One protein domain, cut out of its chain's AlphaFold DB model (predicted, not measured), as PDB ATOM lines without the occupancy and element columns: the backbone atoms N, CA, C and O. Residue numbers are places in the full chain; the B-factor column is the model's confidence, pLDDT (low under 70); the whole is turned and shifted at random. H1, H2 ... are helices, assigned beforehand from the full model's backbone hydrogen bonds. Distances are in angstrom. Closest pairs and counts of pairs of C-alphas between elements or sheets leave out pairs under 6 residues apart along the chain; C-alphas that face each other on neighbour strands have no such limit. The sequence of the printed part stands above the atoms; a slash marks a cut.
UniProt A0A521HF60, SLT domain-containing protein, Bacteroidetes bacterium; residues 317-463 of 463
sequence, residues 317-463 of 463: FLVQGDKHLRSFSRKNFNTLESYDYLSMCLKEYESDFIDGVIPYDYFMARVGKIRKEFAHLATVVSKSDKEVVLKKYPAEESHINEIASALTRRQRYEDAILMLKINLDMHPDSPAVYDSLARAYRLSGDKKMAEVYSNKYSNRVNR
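Overview. This is residues 317 to 463 of the 463 residues of the protein "SLT domain-containing protein" of Bacteroidetes bacterium (UniProt A0A521HF60). Two groups of helices make a flat body: a three-helix group, H1 to H3, with H2 packed between H1 and H3, and an up-and-down four-helix group, H4 to H7, in which H4, H5 and H6 form a triangular bundle and H7 packs on H6. The groups meet where the last residues of H2 touch H4, and a long link with no named element, residues 382 to 396, runs from H3 to H4. The printed part has 147 residues with seven named helices, H1 to H7 in order along the chain, and no named strand; its class is all helix. It is only just loose, close to compact, with a radius of gyration of the C-alphas of 17.7 A and spans of 51 by 38 by 18 A.

Along the chain. H1, residues 320 to 328, begins with C-alpha 320 at (-12.279, 40.899, 412.673) and is 12.2 A long. H2 is residues 335 to 354, 28.6 A, and H3, the longest, is residues 360 to 381, 31.2 A. H4, residues 397 to 409, begins at C-alpha 397 (-15.462, 51.924, 390.705) and is 18.7 A long. H5 is residues 413 to 426, 19.9 A; H6 is residues 431 to 444, 20.3 A. H7, residues 447 to 461, is 21.0 A long and ends at C-alpha 461 (-19.233, 50.975, 373.709).

Arrangement. H1 and H2 form a hairpin and touch, the closest C-alphas being those of Gly 321 and Tyr 349, 4.6 A, opposite ways at a shallow tilt of 18 degrees. H2 and H3, also a hairpin, touch at Phe 353 and Phe 363, their closest C-alphas, 6.2 A apart, with a shallow tilt of 11 degrees. H1 and H3 are near each other. H2 is the hub, touching three helices; its residues 350 to 354 alone touch residues 403 to 407 of H4, the closest C-alphas being those of Ile 354 and Leu 407, 5.5 A, the same way at a shallow tilt of 34 degrees, only just short of steep. H4, H5 and H6 are an up-and-down bundle, each running against the one before. The closest C-alphas are those of Ala 404 and Ala 416, 4.3 A, for H4 and H5, and of Tyr 413 and Ser 444, 5.4 A, for H5 and H6. H6 and H7, a hairpin, touch at Ala 438 and Ala 450, their closest C-alphas, 4.2 A apart. H7 is apart from H4 and H5. Every O i to N i+4 pair is within hydrogen-bond range in H1 to H6; in H7, 10 of 11 are.

Size, cuts and confidence. The C-alphas farthest apart, of Arg 330 and Asn 462, are 54.1 A apart. The printed part has no cut and ends at residue 463, the chain's last. The link from H3 to H4 is long; the link from H1 to H2 is short, and the others are tight. Mean pLDDT of the printed part is 89.5, with residues 382 to 392 and 463 under 70.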
ATOM      1  N   PHE A 317     -12.301  35.382 417.841       96.00
ATOM      2  CA  PHE A 317     -13.198  36.264 417.094       96.00
ATOM      3  C   PHE A 317     -13.108  35.933 415.610       96.00
ATOM      4  O   PHE A 317     -12.054  36.163 415.009       96.00
ATOM      5  N   LEU A 318     -14.186  35.429 415.005       95.00
ATOM      6  CA  LEU A 318     -14.196  35.168 413.565       95.00
ATOM      7  C   LEU A 318     -14.291  36.461 412.766       95.00
ATOM      8  O   LEU A 318     -13.477  36.647 411.861       95.00
ATOM      9  N   VAL A 319     -15.200  37.356 413.160       96.31
ATOM     10  CA  VAL A 319     -15.400  38.672 412.540       96.31
ATOM     11  C   VAL A 319     -14.353  39.651 413.075       96.31
ATOM     12  O   VAL A 319     -14.458  40.141 414.207       96.31
ATOM     13  N   GLN A 320     -13.308  39.924 412.292       95.88
ATOM     14  CA  GLN A 320     -12.279  40.899 412.673       95.88
ATOM     15  C   GLN A 320     -12.821  42.321 412.726       95.88
ATOM     16  O   GLN A 320     -12.465  43.071 413.640       95.88
ATOM     17  N   GLY A 321     -13.731  42.663 411.814       96.81
ATOM     18  CA  GLY A 321     -14.373  43.969 411.776       96.81
ATOM     19  C   GLY A 321     -15.062  44.303 413.098       96.81
ATOM     20  O   GLY A 321     -14.836  45.379 413.645       96.81
ATOM     21  N   ASP A 322     -15.815  43.365 413.685       96.25
ATOM     22  CA  ASP A 322     -16.481  43.575 414.980       96.25
ATOM     23  C   ASP A 322     -15.482  43.718 416.130       96.25
ATOM     24  O   ASP A 322     -15.649  44.579 417.000       96.25
ATOM     25  N   LYS A 323     -14.421  42.902 416.134       95.19
ATOM     26  CA  LYS A 323     -13.347  42.993 417.131       95.19
ATOM     27  C   LYS A 323     -12.702  44.379 417.108       95.19
ATOM     28  O   LYS A 323     -12.519  44.992 418.161       95.19
ATOM     29  N   HIS A 324     -12.355  44.872 415.922       95.38
ATOM     30  CA  HIS A 324     -11.719  46.177 415.763       95.38
ATOM     31  C   HIS A 324     -12.700  47.311 416.048       95.38
ATOM     32  O   HIS A 324     -12.370  48.193 416.834       95.38
ATOM     33  N   LEU A 325     -13.935  47.247 415.551       94.69
ATOM     34  CA  LEU A 325     -14.948  48.267 415.829       94.69
ATOM     35  C   LEU A 325     -15.261  48.375 417.334       94.69
ATOM     36  O   LEU A 325     -15.414  49.475 417.857       94.69
ATOM     37  N   ARG A 326     -15.273  47.260 418.074       93.12
ATOM     38  CA  ARG A 326     -15.414  47.282 419.543       93.12
ATOM     39  C   ARG A 326     -14.212  47.921 420.240       93.12
ATOM     40  O   ARG A 326     -14.386  48.591 421.254       93.12
ATOM     41  N   SER A 327     -12.999  47.690 419.735       92.06
ATOM     42  CA  SER A 327     -11.787  48.361 420.224       92.06
ATOM     43  C   SER A 327     -11.840  49.864 419.939       92.06
ATOM     44  O   SER A 327     -11.476  50.648 420.813       92.06
ATOM     45  N   PHE A 328     -12.365  50.257 418.773       92.25
ATOM     46  CA  PHE A 328     -12.596  51.654 418.421       92.25
ATOM     47  C   PHE A 328     -13.477  52.356 419.460       92.25
ATOM     48  O   PHE A 328     -13.049  53.329 420.069       92.25
ATOM     49  N   SER A 329     -14.647  51.788 419.769       88.56
ATOM     50  CA  SER A 329     -15.600  52.370 420.731       88.56
ATOM     51  C   SER A 329     -15.099  52.465 422.179       88.56
ATOM     52  O   SER A 329     -15.771  53.063 423.014       88.56
ATOM     53  N   ARG A 330     -13.970  51.832 422.518       90.00
ATOM     54  CA  ARG A 330     -13.401  51.814 423.879       90.00
ATOM     55  C   ARG A 330     -12.227  52.764 424.065       90.00
ATOM     56  O   ARG A 330     -11.792  52.960 425.196       90.00
ATOM     57  N   LYS A 331     -11.668  53.274 422.974       88.62
ATOM     58  CA  LYS A 331     -10.463  54.095 422.980       88.62
ATOM     59  C   LYS A 331     -10.818  55.509 422.542       88.62
ATOM     60  O   LYS A 331     -11.679  55.704 421.693       88.62
ATOM     61  N   ASN A 332     -10.115  56.482 423.105       84.88
ATOM     62  CA  ASN A 332     -10.238  57.875 422.700       84.88
ATOM     63  C   ASN A 332      -9.190  58.156 421.626       84.88
ATOM     64  O   ASN A 332      -8.002  58.224 421.935       84.88
ATOM     65  N   PHE A 333      -9.633  58.288 420.381       84.94
ATOM     66  CA  PHE A 333      -8.789  58.656 419.247       84.94
ATOM     67  C   PHE A 333      -8.982  60.129 418.907       84.94
ATOM     68  O   PHE A 333     -10.080  60.672 419.060       84.94
ATOM     69  N   ASN A 334      -7.938  60.773 418.390       86.62
ATOM     70  CA  ASN A 334      -8.123  62.062 417.731       86.62
ATOM     71  C   ASN A 334      -8.820  61.879 416.368       86.62
ATOM     72  O   ASN A 334      -9.082  60.762 415.919       86.62
ATOM     73  N   THR A 335      -9.157  62.977 415.695       82.38
ATOM     74  CA  THR A 335      -9.960  62.935 414.467       82.38
ATOM     75  C   THR A 335      -9.290  62.171 413.319       82.38
ATOM     76  O   THR A 335      -9.960  61.391 412.646       82.38
ATOM     77  N   LEU A 336      -7.982  62.360 413.110       81.81
ATOM     78  CA  LEU A 336      -7.242  61.680 412.042       81.81
ATOM     79  C   LEU A 336      -7.057  60.195 412.367       81.81
ATOM     80  O   LEU A 336      -7.355  59.342 411.539       81.81
ATOM     81  N   GLU A 337      -6.672  59.886 413.606       88.38
ATOM     82  CA  GLU A 337      -6.577  58.507 414.091       88.38
ATOM     83  C   GLU A 337      -7.917  57.775 413.990       88.38
ATOM     84  O   GLU A 337      -7.957  56.604 413.623       88.38
ATOM     85  N   SER A 338      -9.025  58.464 414.280       89.56
ATOM     86  CA  SER A 338     -10.366  57.894 414.148       89.56
ATOM     87  C   SER A 338     -10.675  57.535 412.704       89.56
ATOM     88  O   SER A 338     -11.226  56.465 412.446       89.56
ATOM     89  N   TYR A 339     -10.306  58.407 411.764       86.88
ATOM     90  CA  TYR A 339     -10.480  58.133 410.345       86.88
ATOM     91  C   TYR A 339      -9.674  56.904 409.915       86.88
ATOM     92  O   TYR A 339     -10.260  55.949 409.403       86.88
ATOM     93  N   ASP A 340      -8.372  56.877 410.207       87.94
ATOM     94  CA  ASP A 340      -7.489  55.766 409.838       87.94
ATOM     95  C   ASP A 340      -7.956  54.438 410.453       87.94
ATOM     96  O   ASP A 340      -7.989  53.400 409.782       87.94
ATOM     97  N   TYR A 341      -8.391  54.467 411.717       93.00
ATOM     98  CA  TYR A 341      -8.874  53.282 412.421       93.00
ATOM     99  C   TYR A 341     -10.194  52.760 411.839       93.00
ATOM    100  O   TYR A 341     -10.350  51.556 411.633       93.00
ATOM    101  N   LEU A 342     -11.142  53.644 411.521       92.12
ATOM    102  CA  LEU A 342     -12.402  53.263 410.877       92.12
ATOM    103  C   LEU A 342     -12.187  52.769 409.438       92.12
ATOM    104  O   LEU A 342     -12.859  51.825 409.010       92.12
ATOM    105  N   SER A 343     -11.225  53.336 408.702       91.31
ATOM    106  CA  SER A 343     -10.805  52.824 407.392       91.31
ATOM    107  C   SER A 343     -10.219  51.415 407.496       91.31
ATOM    108  O   SER A 343     -10.531  50.561 406.664       91.31
ATOM    109  N   MET A 344      -9.424  51.132 408.531       93.19
ATOM    110  CA  MET A 344      -8.966  49.774 408.834       93.19
ATOM    111  C   MET A 344     -10.146  48.846 409.169       93.19
ATOM    112  O   MET A 344     -10.213  47.745 408.628       93.19
ATOM    113  N   CYS A 345     -11.113  49.283 409.986       95.25
ATOM    114  CA  CYS A 345     -12.313  48.490 410.280       95.25
ATOM    115  C   CYS A 345     -13.089  48.105 409.011       95.25
ATOM    116  O   CYS A 345     -13.548  46.970 408.910       95.25
ATOM    117  N   LEU A 346     -13.225  49.014 408.038       94.06
ATOM    118  CA  LEU A 346     -13.867  48.704 406.756       94.06
ATOM    119  C   LEU A 346     -13.117  47.621 405.981       94.06
ATOM    120  O   LEU A 346     -13.758  46.690 405.504       94.06
ATOM    121  N   LYS A 347     -11.782  47.696 405.910       94.25
ATOM    122  CA  LYS A 347     -10.959  46.659 405.263       94.25
ATOM    123  C   LYS A 347     -11.109  45.294 405.937       94.25
ATOM    124  O   LYS A 347     -11.180  44.276 405.253       94.25
ATOM    125  N   GLU A 348     -11.205  45.258 407.265       96.56
ATOM    126  CA  GLU A 348     -11.473  44.009 407.987       96.56
ATOM    127  C   GLU A 348     -12.869  43.460 407.673       96.56
ATOM    128  O   GLU A 348     -13.002  42.275 407.381       96.56
ATOM    129  N   TYR A 349     -13.904  44.309 407.641       97.56
ATOM    130  CA  TYR A 349     -15.246  43.880 407.236       97.56
ATOM    131  C   TYR A 349     -15.305  43.418 405.775       97.56
ATOM    132  O   TYR A 349     -16.033  42.476 405.479       97.56
ATOM    133  N   GLU A 350     -14.542  44.031 404.867       96.38
ATOM    134  CA  GLU A 350     -14.387  43.534 403.495       96.38
ATOM    135  C   GLU A 350     -13.757  42.152 403.478       96.38
ATOM    136  O   GLU A 350     -14.265  41.275 402.789       96.38
ATOM    137  N   SER A 351     -12.680  41.930 404.237       95.56
ATOM    138  CA  SER A 351     -12.039  40.617 404.309       95.56
ATOM    139  C   SER A 351     -12.975  39.573 404.918       95.56
ATOM    140  O   SER A 351     -13.088  38.479 404.369       95.56
ATOM    141  N   ASP A 352     -13.664  39.902 406.014       96.94
ATOM    142  CA  ASP A 352     -14.654  39.029 406.655       96.94
ATOM    143  C   ASP A 352     -15.797  38.700 405.688       96.94
ATOM    144  O   ASP A 352     -16.240  37.548 405.604       96.94
ATOM    145  N   PHE A 353     -16.266  39.705 404.937       97.50
ATOM    146  CA  PHE A 353     -17.273  39.515 403.911       97.50
ATOM    147  C   PHE A 353     -16.719  38.638 402.809       97.50
ATOM    148  O   PHE A 353     -17.294  37.590 402.614       97.50
ATOM    149  N   ILE A 354     -15.608  38.964 402.150       95.69
ATOM    150  CA  ILE A 354     -15.011  38.191 401.048       95.69
ATOM    151  C   ILE A 354     -14.782  36.729 401.447       95.69
ATOM    152  O   ILE A 354     -15.194  35.823 400.714       95.69
ATOM    153  N   ASP A 355     -14.198  36.484 402.621       92.94
ATOM    154  CA  ASP A 355     -13.918  35.139 403.135       92.94
ATOM    155  C   ASP A 355     -15.191  34.375 403.541       92.94
ATOM    156  O   ASP A 355     -15.134  33.178 403.812       92.94
ATOM    157  N   GLY A 356     -16.363  35.013 403.525       93.88
ATOM    158  CA  GLY A 356     -17.654  34.389 403.826       93.88
ATOM    159  C   GLY A 356     -17.841  34.077 405.300       93.88
ATOM    160  O   GLY A 356     -18.536  33.121 405.637       93.88
ATOM    161  N   VAL A 357     -17.202  34.866 406.162       95.12
ATOM    162  CA  VAL A 357     -17.414  34.840 407.612       95.12
ATOM    163  C   VAL A 357     -18.724  35.543 407.968       95.12
ATOM    164  O   VAL A 357     -19.398  35.126 408.906       95.12
ATOM    165  N   ILE A 358     -19.099  36.578 407.209       96.94
ATOM    166  CA  ILE A 358     -20.343  37.339 407.383       96.94
ATOM    167  C   ILE A 358     -21.173  37.369 406.088       96.94
ATOM    168  O   ILE A 358     -20.598  37.391 404.993       96.94
ATOM    169  N   PRO A 359     -22.516  37.387 406.180       97.25
ATOM    170  CA  PRO A 359     -23.384  37.562 405.020       97.25
ATOM    171  C   PRO A 359     -23.410  39.022 404.541       97.25
ATOM    172  O   PRO A 359     -23.069  39.943 405.289       97.25
ATOM    173  N   TYR A 360     -23.867  39.232 403.303       96.62
ATOM    174  CA  TYR A 360     -23.951  40.551 402.666       96.62
ATOM    175  C   TYR A 360     -24.721  41.584 403.505       96.62
ATOM    176  O   TYR A 360     -24.213  42.677 403.744       96.62
ATOM    177  N   ASP A 361     -25.899  41.235 404.029       97.06
ATOM    178  CA  ASP A 361     -26.713  42.183 404.804       97.06
ATOM    179  C   ASP A 361     -26.007  42.644 406.085       97.06
ATOM    180  O   ASP A 361     -26.059  43.820 406.454       97.06
ATOM    181  N   TYR A 362     -25.283  41.731 406.741       97.94
ATOM    182  CA  TYR A 362     -24.482  42.059 407.918       97.94
ATOM    183  C   TYR A 362     -23.335  43.001 407.550       97.94
ATOM    184  O   TYR A 362     -23.139  44.025 408.210       97.94
ATOM    185  N   PHE A 363     -22.611  42.693 406.470       97.44
ATOM    186  CA  PHE A 363     -21.549  43.543 405.935       97.44
ATOM    187  C   PHE A 363     -22.061  44.959 405.639       97.44
ATOM    188  O   PHE A 363     -21.530  45.934 406.176       97.44
ATOM    189  N   MET A 364     -23.156  45.083 404.887       95.25
ATOM    190  CA  MET A 364     -23.733  46.378 404.518       95.25
ATOM    191  C   MET A 364     -24.233  47.169 405.730       95.25
ATOM    192  O   MET A 364     -24.032  48.385 405.798       95.25
ATOM    193  N   ALA A 365     -24.821  46.505 406.729       96.38
ATOM    194  CA  ALA A 365     -25.228  47.157 407.971       96.38
ATOM    195  C   ALA A 365     -24.028  47.734 408.744       96.38
ATOM    196  O   ALA A 365     -24.110  48.843 409.282       96.38
ATOM    197  N   ARG A 366     -22.898  47.014 408.794       96.19
ATOM    198  CA  ARG A 366     -21.667  47.470 409.465       96.19
ATOM    199  C   ARG A 366     -20.980  48.599 408.704       96.19
ATOM    200  O   ARG A 366     -20.655  49.617 409.316       96.19
ATOM    201  N   VAL A 367     -20.874  48.484 407.382       92.94
ATOM    202  CA  VAL A 367     -20.418  49.569 406.499       92.94
ATOM    203  C   VAL A 367     -21.268  50.825 406.705       92.94
ATOM    204  O   VAL A 367     -20.732  51.920 406.862       92.94
ATOM    205  N   GLY A 368     -22.595  50.684 406.766       92.12
ATOM    206  CA  GLY A 368     -23.516  51.794 407.007       92.12
ATOM    207  C   GLY A 368     -23.277  52.504 408.342       92.12
ATOM    208  O   GLY A 368     -23.339  53.732 408.394       92.12
ATOM    209  N   LYS A 369     -22.955  51.761 409.410       92.88
ATOM    210  CA  LYS A 369     -22.578  52.345 410.710       92.88
ATOM    211  C   LYS A 369     -21.280  53.144 410.609       92.88
ATOM    212  O   LYS A 369     -21.271  54.307 410.991       92.88
ATOM    213  N   ILE A 370     -20.227  52.572 410.023       92.50
ATOM    214  CA  ILE A 370     -18.935  53.267 409.881       92.50
ATOM    215  C   ILE A 370     -19.067  54.519 409.003       92.50
ATOM    216  O   ILE A 370     -18.508  55.567 409.317       92.50
ATOM    217  N   ARG A 371     -19.873  54.467 407.938       88.94
ATOM    218  CA  ARG A 371     -20.142  55.640 407.090       88.94
ATOM    219  C   ARG A 371     -20.817  56.785 407.847       88.94
ATOM    220  O   ARG A 371     -20.545  57.941 407.531       88.94
ATOM    221  N   LYS A 372     -21.678  56.490 408.828       89.00
ATOM    222  CA  LYS A 372     -22.267  57.518 409.702       89.00
ATOM    223  C   LYS A 372     -21.206  58.165 410.592       89.00
ATOM    224  O   LYS A 372     -21.208  59.385 410.714       89.00
ATOM    225  N   GLU A 373     -20.271  57.379 411.125       89.38
ATOM    226  CA  GLU A 373     -19.132  57.906 411.892       89.38
ATOM    227  C   GLU A 373     -18.235  58.803 411.031       89.38
ATOM    228  O   GLU A 373     -17.883  59.902 411.447       89.38
ATOM    229  N   PHE A 374     -17.939  58.416 409.786       87.00
ATOM    230  CA  PHE A 374     -17.198  59.288 408.869       87.00
ATOM    231  C   PHE A 374     -17.918  60.600 408.575       87.00
ATOM    232  O   PHE A 374     -17.277  61.649 408.550       87.00
ATOM    233  N   ALA A 375     -19.238  60.565 408.375       84.44
ATOM    234  CA  ALA A 375     -20.015  61.786 408.199       84.44
ATOM    235  C   ALA A 375     -19.928  62.679 409.446       84.44
ATOM    236  O   ALA A 375     -19.759  63.889 409.318       84.44
ATOM    237  N   HIS A 376     -19.973  62.095 410.647       85.44
ATOM    238  CA  HIS A 376     -19.784  62.840 411.887       85.44
ATOM    239  C   HIS A 376     -18.382  63.465 411.974       85.44
ATOM    240  O   HIS A 376     -18.270  64.675 412.178       85.44
ATOM    241  N   LEU A 377     -17.323  62.691 411.722       84.25
ATOM    242  CA  LEU A 377     -15.946  63.195 411.699       84.25
ATOM    243  C   LEU A 377     -15.779  64.338 410.686       84.25
ATOM    244  O   LEU A 377     -15.183  65.358 411.026       84.25
ATOM    245  N   ALA A 378     -16.379  64.233 409.494       79.81
ATOM    246  CA  ALA A 378     -16.363  65.295 408.484       79.81
ATOM    247  C   ALA A 378     -16.913  66.620 409.032       79.81
ATOM    248  O   ALA A 378     -16.317  67.672 408.815       79.81
ATOM    249  N   THR A 379     -18.025  66.571 409.778       80.06
ATOM    250  CA  THR A 379     -18.642  67.771 410.374       80.06
ATOM    251  C   THR A 379     -17.813  68.397 411.491       80.06
ATOM    252  O   THR A 379     -17.947  69.590 411.755       80.06
ATOM    253  N   VAL A 380     -16.976  67.610 412.171       76.75
ATOM    254  CA  VAL A 380     -16.047  68.119 413.188       76.75
ATOM    255  C   VAL A 380     -14.855  68.791 412.510       76.75
ATOM    256  O   VAL A 380     -14.448  69.873 412.923       76.75
ATOM    257  N   VAL A 381     -14.339  68.193 411.431       71.81
ATOM    258  CA  VAL A 381     -13.196  68.739 410.691       71.81
ATOM    259  C   VAL A 381     -13.552  70.018 409.936       71.81
ATOM    260  O   VAL A 381     -12.786  70.976 409.990       71.81
ATOM    261  N   SER A 382     -14.726  70.082 409.302       60.84
ATOM    262  CA  SER A 382     -15.171  71.286 408.585       60.84
ATOM    263  C   SER A 382     -15.360  72.503 409.496       60.84
ATOM    264  O   SER A 382     -15.297  73.632 409.025       60.84
ATOM    265  N   LYS A 383     -15.537  72.291 410.807       60.66
ATOM    266  CA  LYS A 383     -15.551  73.352 411.828       60.66
ATOM    267  C   LYS A 383     -14.152  73.774 412.303       60.66
ATOM    268  O   LYS A 383     -14.056  74.697 413.101       60.66
ATOM    269  N   SER A 384     -13.091  73.088 411.872       58.09
ATOM    270  CA  SER A 384     -11.719  73.233 412.387       58.09
ATOM    271  C   SER A 384     -10.730  73.911 411.419       58.09
ATOM    272  O   SER A 384      -9.524  73.746 411.578       58.09
ATOM    273  N   ASP A 385     -11.223  74.652 410.417       53.94
ATOM    274  CA  ASP A 385     -10.438  75.375 409.388       53.94
ATOM    275  C   ASP A 385      -9.418  74.525 408.593       53.94
ATOM    276  O   ASP A 385      -8.540  75.053 407.913       53.94
ATOM    277  N   LYS A 386      -9.534  73.190 408.624       55.56
ATOM    278  CA  LYS A 386      -8.710  72.272 407.824       55.56
ATOM    279  C   LYS A 386      -9.559  71.625 406.733       55.56
ATOM    280  O   LYS A 386     -10.469  70.858 407.036       55.56
ATOM    281  N   GLU A 387      -9.239  71.882 405.464       50.56
ATOM    282  CA  GLU A 387      -9.769  71.102 404.339       50.56
ATOM    283  C   GLU A 387      -9.239  69.664 404.424       50.56
ATOM    284  O   GLU A 387      -8.120  69.363 404.017       50.56
ATOM    285  N   VAL A 388     -10.041  68.754 404.975       54.22
ATOM    286  CA  VAL A 388      -9.789  67.311 404.880       54.22
ATOM    287  C   VAL A 388     -10.898  66.695 404.045       54.22
ATOM    288  O   VAL A 388     -12.056  66.643 404.458       54.22
ATOM    289  N   VAL A 389     -10.538  66.197 402.863       56.94
ATOM    290  CA  VAL A 389     -11.445  65.421 402.015       56.94
ATOM    291  C   VAL A 389     -11.457  63.981 402.524       56.94
ATOM    292  O   VAL A 389     -10.571  63.187 402.212       56.94
ATOM    293  N   LEU A 390     -12.460  63.630 403.331       61.91
ATOM    294  CA  LEU A 390     -12.687  62.239 403.733       61.91
ATOM    295  C   LEU A 390     -13.281  61.478 402.540       61.91
ATOM    296  O   LEU A 390     -14.367  61.817 402.060       61.91
ATOM    297  N   LYS A 391     -12.574  60.458 402.037       59.78
ATOM    298  CA  LYS A 391     -13.070  59.655 400.909       59.78
ATOM    299  C   LYS A 391     -14.341  58.905 401.326       59.78
ATOM    300  O   LYS A 391     -14.404  58.296 402.393       59.78
ATOM    301  N   LYS A 392     -15.366  58.940 400.468       68.56
ATOM    302  CA  LYS A 392     -16.595  58.152 400.643       68.56
ATOM    303  C   LYS A 392     -16.266  56.659 400.507       68.56
ATOM    304  O   LYS A 392     -15.317  56.301 399.828       68.56
ATOM    305  N   TYR A 393     -17.052  55.800 401.151       71.00
ATOM    306  CA  TYR A 393     -16.974  54.347 400.989       71.00
ATOM    307  C   TYR A 393     -18.256  53.801 400.326       71.00
ATOM    308  O   TYR A 393     -19.349  54.170 400.789       71.00
ATOM    309  N   PRO A 394     -18.175  52.898 399.325       76.69
ATOM    310  CA  PRO A 394     -16.960  52.439 398.633       76.69
ATOM    311  C   PRO A 394     -16.209  53.593 397.961       76.69
ATOM    312  O   PRO A 394     -16.826  54.617 397.662       76.69
ATOM    313  N   ALA A 395     -14.892  53.450 397.794       71.62
ATOM    314  CA  ALA A 395     -14.039  54.562 397.379       71.62
ATOM    315  C   ALA A 395     -14.267  54.961 395.917       71.62
ATOM    316  O   ALA A 395     -14.519  56.130 395.635       71.62
ATOM    317  N   GLU A 396     -14.163  53.996 395.001       84.19
ATOM    318  CA  GLU A 396     -14.132  54.206 393.548       84.19
ATOM    319  C   GLU A 396     -14.650  52.943 392.824       84.19
ATOM    320  O   GLU A 396     -14.754  51.872 393.431       84.19
ATOM    321  N   GLU A 397     -14.954  53.043 391.525       87.56
ATOM    322  CA  GLU A 397     -15.462  51.924 390.705       87.56
ATOM    323  C   GLU A 397     -14.548  50.682 390.770       87.56
ATOM    324  O   GLU A 397     -15.017  49.542 390.877       87.56
ATOM    325  N   SER A 398     -13.230  50.903 390.735       89.56
ATOM    326  CA  SER A 398     -12.189  49.869 390.803       89.56
ATOM    327  C   SER A 398     -12.239  49.074 392.107       89.56
ATOM    328  O   SER A 398     -12.128  47.850 392.082       89.56
ATOM    329  N   HIS A 399     -12.494  49.745 393.230       90.81
ATOM    330  CA  HIS A 399     -12.551  49.125 394.552       90.81
ATOM    331  C   HIS A 399     -13.680  48.091 394.643       90.81
ATOM    332  O   HIS A 399     -13.475  46.974 395.119       90.81
ATOM    333  N   ILE A 400     -14.864  48.408 394.113       92.25
ATOM    334  CA  ILE A 400     -15.979  47.449 394.089       92.25
ATOM    335  C   ILE A 400     -15.674  46.277 393.143       92.25
ATOM    336  O   ILE A 400     -15.986  45.126 393.464       92.25
ATOM    337  N   ASN A 401     -15.028  46.541 392.003       92.25
ATOM    338  CA  ASN A 401     -14.608  45.496 391.067       92.25
ATOM    339  C   ASN A 401     -13.579  44.534 391.692       92.25
ATOM    340  O   ASN A 401     -13.645  43.326 391.449       92.25
ATOM    341  N   GLU A 402     -12.670  45.026 392.538       92.69
ATOM    342  CA  GLU A 402     -11.721  44.196 393.291       92.69
ATOM    343  C   GLU A 402     -12.438  43.256 394.268       92.69
ATOM    344  O   GLU A 402     -12.170  42.048 394.265       92.69
ATOM    345  N   ILE A 403     -13.406  43.771 395.038       95.00
ATOM    346  CA  ILE A 403     -14.229  42.963 395.954       95.00
ATOM    347  C   ILE A 403     -15.016  41.905 395.168       95.00
ATOM    348  O   ILE A 403     -14.981  40.718 395.505       95.00
ATOM    349  N   ALA A 404     -15.688  42.302 394.082       95.56
ATOM    350  CA  ALA A 404     -16.458  41.391 393.236       95.56
ATOM    351  C   ALA A 404     -15.579  40.294 392.609       95.56
ATOM    352  O   ALA A 404     -15.970  39.122 392.564       95.56
ATOM    353  N   SER A 405     -14.364  40.641 392.178       93.50
ATOM    354  CA  SER A 405     -13.376  39.684 391.675       93.50
ATOM    355  C   SER A 405     -12.942  38.701 392.768       93.50
ATOM    356  O   SER A 405     -12.912  37.490 392.535       93.50
ATOM    357  N   ALA A 406     -12.671  39.180 393.986       94.38
ATOM    358  CA  ALA A 406     -12.294  38.334 395.119       94.38
ATOM    359  C   ALA A 406     -13.413  37.366 395.553       94.38
ATOM    360  O   ALA A 406     -13.126  36.211 395.888       94.38
ATOM    361  N   LEU A 407     -14.675  37.809 395.501       95.75
ATOM    362  CA  LEU A 407     -15.863  36.975 395.727       95.75
ATOM    363  C   LEU A 407     -16.024  35.915 394.630       95.75
ATOM    364  O   LEU A 407     -16.241  34.737 394.923       95.75
ATOM    365  N   THR A 408     -15.827  36.303 393.370       94.06
ATOM    366  CA  THR A 408     -15.894  35.398 392.213       94.06
ATOM    367  C   THR A 408     -14.859  34.275 392.312       94.06
ATOM    368  O   THR A 408     -15.191  33.115 392.074       94.06
ATOM    369  N   ARG A 409     -13.622  34.574 392.744       91.00
ATOM    370  CA  ARG A 409     -12.579  33.550 392.971       91.00
ATOM    371  C   ARG A 409     -12.950  32.530 394.055       91.00
ATOM    372  O   ARG A 409     -12.444  31.411 394.035       91.00
ATOM    373  N   ARG A 410     -13.859  32.891 394.964       91.12
ATOM    374  CA  ARG A 410     -14.440  32.019 396.000       91.12
ATOM    375  C   ARG A 410     -15.788  31.413 395.592       91.12
ATOM    376  O   ARG A 410     -16.461  30.826 396.429       91.12
ATOM    377  N   GLN A 411     -16.177  31.538 394.320       91.94
ATOM    378  CA  GLN A 411     -17.450  31.054 393.768       91.94
ATOM    379  C   GLN A 411     -18.696  31.664 394.431       91.94
ATOM    380  O   GLN A 411     -19.768  31.068 394.420       91.94
ATOM    381  N   ARG A 412     -18.569  32.863 395.007       94.31
ATOM    382  CA  ARG A 412     -19.680  33.605 395.616       94.31
ATOM    383  C   ARG A 412     -20.264  34.589 394.618       94.31
ATOM    384  O   ARG A 412     -20.105  35.804 394.740       94.31
ATOM    385  N   TYR A 413     -20.864  34.040 393.569       95.88
ATOM    386  CA  TYR A 413     -21.291  34.815 392.409       95.88
ATOM    387  C   TYR A 413     -22.459  35.746 392.736       95.88
ATOM    388  O   TYR A 413     -22.481  36.880 392.266       95.88
ATOM    389  N   GLU A 414     -23.387  35.315 393.587       96.69
ATOM    390  CA  GLU A 414     -24.532  36.114 394.027       96.69
ATOM    391  C   GLU A 414     -24.071  37.360 394.789       96.69
ATOM    392  O   GLU A 414     -24.493  38.473 394.478       96.69
ATOM    393  N   ASP A 415     -23.135  37.190 395.724       97.69
ATOM    394  CA  ASP A 415     -22.534  38.293 396.478       97.69
ATOM    395  C   ASP A 415     -21.740  39.240 395.566       97.69
ATOM    396  O   ASP A 415     -21.823  40.461 395.711       97.69
ATOM    397  N   ALA A 416     -21.003  38.700 394.587       97.62
ATOM    398  CA  ALA A 416     -20.300  39.509 393.593       97.62
ATOM    399  C   ALA A 416     -21.277  40.351 392.753       97.62
ATOM    400  O   ALA A 416     -21.029  41.533 392.519       97.62
ATOM    401  N   ILE A 417     -22.412  39.774 392.344       97.88
ATOM    402  CA  ILE A 417     -23.477  40.478 391.617       97.88
ATOM    403  C   ILE A 417     -24.084  41.591 392.481       97.88
ATOM    404  O   ILE A 417     -24.321  42.682 391.967       97.88
ATOM    405  N   LEU A 418     -24.327  41.349 393.775       96.88
ATOM    406  CA  LEU A 418     -24.837  42.375 394.694       96.88
ATOM    407  C   LEU A 418     -23.874  43.561 394.802       96.88
ATOM    408  O   LEU A 418     -24.301  44.706 394.661       96.88
ATOM    409  N   MET A 419     -22.573  43.296 394.948       96.00
ATOM    410  CA  MET A 419     -21.554  44.349 394.951       96.00
ATOM    411  C   MET A 419     -21.517  45.115 393.624       96.00
ATOM    412  O   MET A 419     -21.533  46.343 393.614       96.00
ATOM    413  N   LEU A 420     -21.542  44.416 392.487       96.44
ATOM    414  CA  LEU A 420     -21.529  45.055 391.169       96.44
ATOM    415  C   LEU A 420     -22.791  45.881 390.878       96.44
ATOM    416  O   LEU A 420     -22.715  46.857 390.136       96.44
ATOM    417  N   LYS A 421     -23.941  45.541 391.472       95.38
ATOM    418  CA  LYS A 421     -25.150  46.376 391.401       95.38
ATOM    419  C   LYS A 421     -24.981  47.697 392.151       95.38
ATOM    420  O   LYS A 421     -25.379  48.723 391.619       95.38
ATOM    421  N   ILE A 422     -24.315  47.697 393.311       92.50
ATOM    422  CA  ILE A 422     -23.927  48.955 393.978       92.50
ATOM    423  C   ILE A 422     -23.024  49.776 393.049       92.50
ATOM    424  O   ILE A 422     -23.207  50.985 392.925       92.50
ATOM    425  N   ASN A 423     -22.076  49.120 392.370       93.44
ATOM    426  CA  ASN A 423     -21.196  49.792 391.411       93.44
ATOM    427  C   ASN A 423     -21.988  50.435 390.264       93.44
ATOM    428  O   ASN A 423     -21.717  51.563 389.871       93.44
ATOM    429  N   LEU A 424     -23.005  49.730 389.762       94.31
ATOM    430  CA  LEU A 424     -23.891  50.211 388.705       94.31
ATOM    431  C   LEU A 424     -24.703  51.430 389.141       94.31
ATOM    432  O   LEU A 424     -24.822  52.376 388.367       94.31
ATOM    433  N   ASP A 425     -25.229  51.428 390.364       92.31
ATOM    434  CA  ASP A 425     -25.978  52.566 390.904       92.31
ATOM    435  C   ASP A 425     -25.081  53.807 391.062       92.31
ATOM    436  O   ASP A 425     -25.541  54.939 390.903       92.31
ATOM    437  N   MET A 426     -23.793  53.604 391.357       89.31
ATOM    438  CA  MET A 426     -22.801  54.678 391.472       89.31
ATOM    439  C   MET A 426     -22.272  55.158 390.112       89.31
ATOM    440  O   MET A 426     -21.943  56.335 389.973       89.31
ATOM    441  N   HIS A 427     -22.204  54.267 389.121       91.69
ATOM    442  CA  HIS A 427     -21.594  54.507 387.811       91.69
ATOM    443  C   HIS A 427     -22.483  53.970 386.665       91.69
ATOM    444  O   HIS A 427     -22.070  53.075 385.921       91.69
ATOM    445  N   PRO A 428     -23.706  54.511 386.477       92.19
ATOM    446  CA  PRO A 428     -24.706  53.957 385.553       92.19
ATOM    447  C   PRO A 428     -24.305  54.019 384.074       92.19
ATOM    448  O   PRO A 428     -24.862  53.286 383.246       92.19
ATOM    449  N   ASP A 429     -23.335  54.863 383.736       91.06
ATOM    450  CA  ASP A 429     -22.843  55.048 382.373       91.06
ATOM    451  C   ASP A 429     -21.555  54.270 382.082       91.06
ATOM    452  O   ASP A 429     -21.183  54.156 380.918       91.06
ATOM    453  N   SER A 430     -20.907  53.674 383.093       92.25
ATOM    454  CA  SER A 430     -19.639  52.957 382.910       92.25
ATOM    455  C   SER A 430     -19.847  51.637 382.160       92.25
ATOM    456  O   SER A 430     -20.468  50.720 382.710       92.25
ATOM    457  N   PRO A 431     -19.303  51.464 380.936       92.44
ATOM    458  CA  PRO A 431     -19.405  50.197 380.213       92.44
ATOM    459  C   PRO A 431     -18.761  49.035 380.986       92.44
ATOM    460  O   PRO A 431     -19.289  47.921 380.981       92.44
ATOM    461  N   ALA A 432     -17.668  49.294 381.708       92.12
ATOM    462  CA  ALA A 432     -16.920  48.282 382.452       92.12
ATOM    463  C   ALA A 432     -17.759  47.600 383.549       92.12
ATOM    464  O   ALA A 432     -17.603  46.396 383.797       92.12
ATOM    465  N   VAL A 433     -18.702  48.326 384.161       93.31
ATOM    466  CA  VAL A 433     -19.631  47.758 385.150       93.31
ATOM    467  C   VAL A 433     -20.611  46.778 384.496       93.31
ATOM    468  O   VAL A 433     -20.837  45.689 385.030       93.31
ATOM    469  N   TYR A 434     -21.156  47.107 383.318       95.69
ATOM    470  CA  TYR A 434     -22.060  46.207 382.584       95.69
ATOM    471  C   TYR A 434     -21.355  44.923 382.147       95.69
ATOM    472  O   TYR A 434     -21.911  43.836 382.302       95.69
ATOM    473  N   ASP A 435     -20.128  45.035 381.647       94.81
ATOM    474  CA  ASP A 435     -19.298  43.891 381.263       94.81
ATOM    475  C   ASP A 435     -18.961  42.998 382.476       94.81
ATOM    476  O   ASP A 435     -19.101  41.770 382.431       94.81
ATOM    477  N   SER A 436     -18.630  43.605 383.619       95.31
ATOM    478  CA  SER A 436     -18.398  42.870 384.869       95.31
ATOM    479  C   SER A 436     -19.652  42.145 385.368       95.31
ATOM    480  O   SER A 436     -19.564  40.972 385.741       95.31
ATOM    481  N   LEU A 437     -20.830  42.780 385.303       96.50
ATOM    482  CA  LEU A 437     -22.113  42.138 385.620       96.50
ATOM    483  C   LEU A 437     -22.423  40.985 384.665       96.50
ATOM    484  O   LEU A 437     -22.799  39.903 385.117       96.50
ATOM    485  N   ALA A 438     -22.227  41.175 383.359       96.56
ATOM    486  CA  ALA A 438     -22.446  40.133 382.360       96.56
ATOM    487  C   ALA A 438     -21.589  38.887 382.637       96.56
ATOM    488  O   ALA A 438     -22.094  37.760 382.595       96.56
ATOM    489  N   ARG A 439     -20.307  39.077 382.979       95.94
ATOM    490  CA  ARG A 439     -19.421  37.983 383.405       95.94
ATOM    491  C   ARG A 439     -19.905  37.306 384.682       95.94
ATOM    492  O   ARG A 439     -19.950  36.077 384.717       95.94
ATOM    493  N   ALA A 440     -20.266  38.074 385.707       96.31
ATOM    494  CA  ALA A 440     -20.701  37.524 386.988       96.31
ATOM    495  C   ALA A 440     -21.976  36.671 386.840       96.31
ATOM    496  O   ALA A 440     -22.014  35.543 387.327       96.31
ATOM    497  N   TYR A 441     -22.967  37.144 386.077       97.75
ATOM    498  CA  TYR A 441     -24.179  36.376 385.762       97.75
ATOM    499  C   TYR A 441     -23.898  35.119 384.928       97.75
ATOM    500  O   TYR A 441     -24.529  34.081 385.122       97.75
ATOM    501  N   ARG A 442     -22.918  35.166 384.018       96.38
ATOM    502  CA  ARG A 442     -22.497  33.972 383.272       96.38
ATOM    503  C   ARG A 442     -21.920  32.908 384.205       96.38
ATOM    504  O   ARG A 442     -22.220  31.731 384.027       96.38
ATOM    505  N   LEU A 443     -21.113  33.321 385.183       95.12
ATOM    506  CA  LEU A 443     -20.500  32.425 386.166       95.12
ATOM    507  C   LEU A 443     -21.515  31.862 387.171       95.12
ATOM    508  O   LEU A 443     -21.384  30.702 387.550       95.12
ATOM    509  N   SER A 444     -22.551  32.626 387.537       95.38
ATOM    510  CA  SER A 444     -23.657  32.120 388.366       95.38
ATOM    511  C   SER A 444     -24.601  31.166 387.616       95.38
ATOM    512  O   SER A 444     -25.415  30.487 388.235       95.38
ATOM    513  N   GLY A 445     -24.505  31.102 386.283       95.50
ATOM    514  CA  GLY A 445     -25.363  30.278 385.429       95.50
ATOM    515  C   GLY A 445     -26.643  30.970 384.943       95.50
ATOM    516  O   GLY A 445     -27.390  30.376 384.162       95.50
ATOM    517  N   ASP A 446     -26.886  32.228 385.319       96.38
ATOM    518  CA  ASP A 446     -28.020  33.024 384.835       96.38
ATOM    519  C   ASP A 446     -27.717  33.618 383.450       96.38
ATOM    520  O   ASP A 446     -27.351  34.785 383.271       96.38
ATOM    521  N   LYS A 447     -27.871  32.768 382.431       95.62
ATOM    522  CA  LYS A 447     -27.619  33.127 381.028       95.62
ATOM    523  C   LYS A 447     -28.480  34.299 380.553       95.62
ATOM    524  O   LYS A 447     -28.006  35.103 379.755       95.62
ATOM    525  N   LYS A 448     -29.715  34.414 381.058       97.12
ATOM    526  CA  LYS A 448     -30.657  35.466 380.660       97.12
ATOM    527  C   LYS A 448     -30.142  36.832 381.095       97.12
ATOM    528  O   LYS A 448     -30.052  37.747 380.278       97.12
ATOM    529  N   MET A 449     -29.774  36.976 382.365       97.25
ATOM    530  CA  MET A 449     -29.234  38.243 382.852       97.25
ATOM    531  C   MET A 449     -27.856  38.538 382.254       97.25
ATOM    532  O   MET A 449     -27.579  39.693 381.931       97.25
ATOM    533  N   ALA A 450     -27.026  37.516 382.020       96.69
ATOM    534  CA  ALA A 450     -25.745  37.691 381.338       96.69
ATOM    535  C   ALA A 450     -25.910  38.327 379.944       96.69
ATOM    536  O   ALA A 450     -25.167  39.247 379.596       96.69
ATOM    537  N   GLU A 451     -26.900  37.886 379.164       97.12
ATOM    538  CA  GLU A 451     -27.212  38.447 377.845       97.12
ATOM    539  C   GLU A 451     -27.738  39.886 377.937       97.12
ATOM    540  O   GLU A 451     -27.258  40.770 377.225       97.12
ATOM    541  N   VAL A 452     -28.649  40.160 378.880       97.38
ATOM    542  CA  VAL A 452     -29.166  41.518 379.128       97.38
ATOM    543  C   VAL A 452     -28.027  42.505 379.389       97.38
ATOM    544  O   VAL A 452     -27.992  43.580 378.785       97.38
ATOM    545  N   TYR A 453     -27.089  42.160 380.272       96.44
ATOM    546  CA  TYR A 453     -25.960  43.037 380.589       96.44
ATOM    547  C   TYR A 453     -24.930  43.110 379.454       96.44
ATOM    548  O   TYR A 453     -24.394  44.190 379.215       96.44
ATOM    549  N   SER A 454     -24.734  42.030 378.688       95.94
ATOM    550  CA  SER A 454     -23.874  42.040 377.491       95.94
ATOM    551  C   SER A 454     -24.398  43.012 376.426       95.94
ATOM    552  O   SER A 454     -23.640  43.817 375.893       95.94
ATOM    553  N   ASN A 455     -25.709  43.021 376.169       95.44
ATOM    554  CA  ASN A 455     -26.321  43.949 375.214       95.44
ATOM    555  C   ASN A 455     -26.232  45.405 375.695       95.44
ATOM    556  O   ASN A 455     -25.937  46.312 374.914       95.44
ATOM    557  N   LYS A 456     -26.443  45.644 376.996       94.19
ATOM    558  CA  LYS A 456     -26.291  46.980 377.597       94.19
ATOM    559  C   LYS A 456     -24.854  47.503 377.533       94.19
ATOM    560  O   LYS A 456     -24.690  48.715 377.398       94.19
ATOM    561  N   TYR A 457     -23.864  46.616 377.636       93.88
ATOM    562  CA  TYR A 457     -22.454  46.931 377.416       93.88
ATOM    563  C   TYR A 457     -22.198  47.331 375.958       93.88
ATOM    564  O   TYR A 457     -21.751  48.450 375.713       93.88
ATOM    565  N   SER A 458     -22.574  46.487 374.989       91.50
ATOM    566  CA  SER A 458     -22.372  46.763 373.556       91.50
ATOM    567  C   SER A 458     -22.989  48.096 373.124       91.50
ATOM    568  O   SER A 458     -22.356  48.882 372.428       91.50
ATOM    569  N   ASN A 459     -24.197  48.402 373.605       90.56
ATOM    570  CA  ASN A 459     -24.875  49.665 373.306       90.56
ATOM    571  C   ASN A 459     -24.160  50.908 373.856       90.56
ATOM    572  O   ASN A 459     -24.445  52.007 373.390       90.56
ATOM    573  N   ARG A 460     -23.296  50.762 374.866       88.44
ATOM    574  CA  ARG A 460     -22.529  51.866 375.461       88.44
ATOM    575  C   ARG A 460     -21.138  52.012 374.869       88.44
ATOM    576  O   ARG A 460     -20.641  53.121 374.839       88.44
ATOM    577  N   VAL A 461     -20.528  50.922 374.409       87.75
ATOM    578  CA  VAL A 461     -19.233  50.975 373.709       87.75
ATOM    579  C   VAL A 461     -19.389  51.505 372.280       87.75
ATOM    580  O   VAL A 461     -18.477  52.129 371.757       87.75
ATOM    581  N   ASN A 462     -20.547  51.270 371.657       78.62
ATOM    582  CA  ASN A 462     -20.849  51.721 370.294       78.62
ATOM    583  C   ASN A 462     -21.469  53.135 370.220       78.62
ATOM    584  O   ASN A 462     -21.909  53.541 369.145       78.62
ATOM    585  N   ARG A 463     -21.573  53.844 371.349       65.69
ATOM    586  CA  ARG A 463     -21.967  55.258 371.435       65.69
ATOM    587  C   ARG A 463     -20.731  56.084 371.724       65.69
ATOM    588  O   ARG A 463     -20.669  57.207 371.182       65.69
TER     589      ARG A 463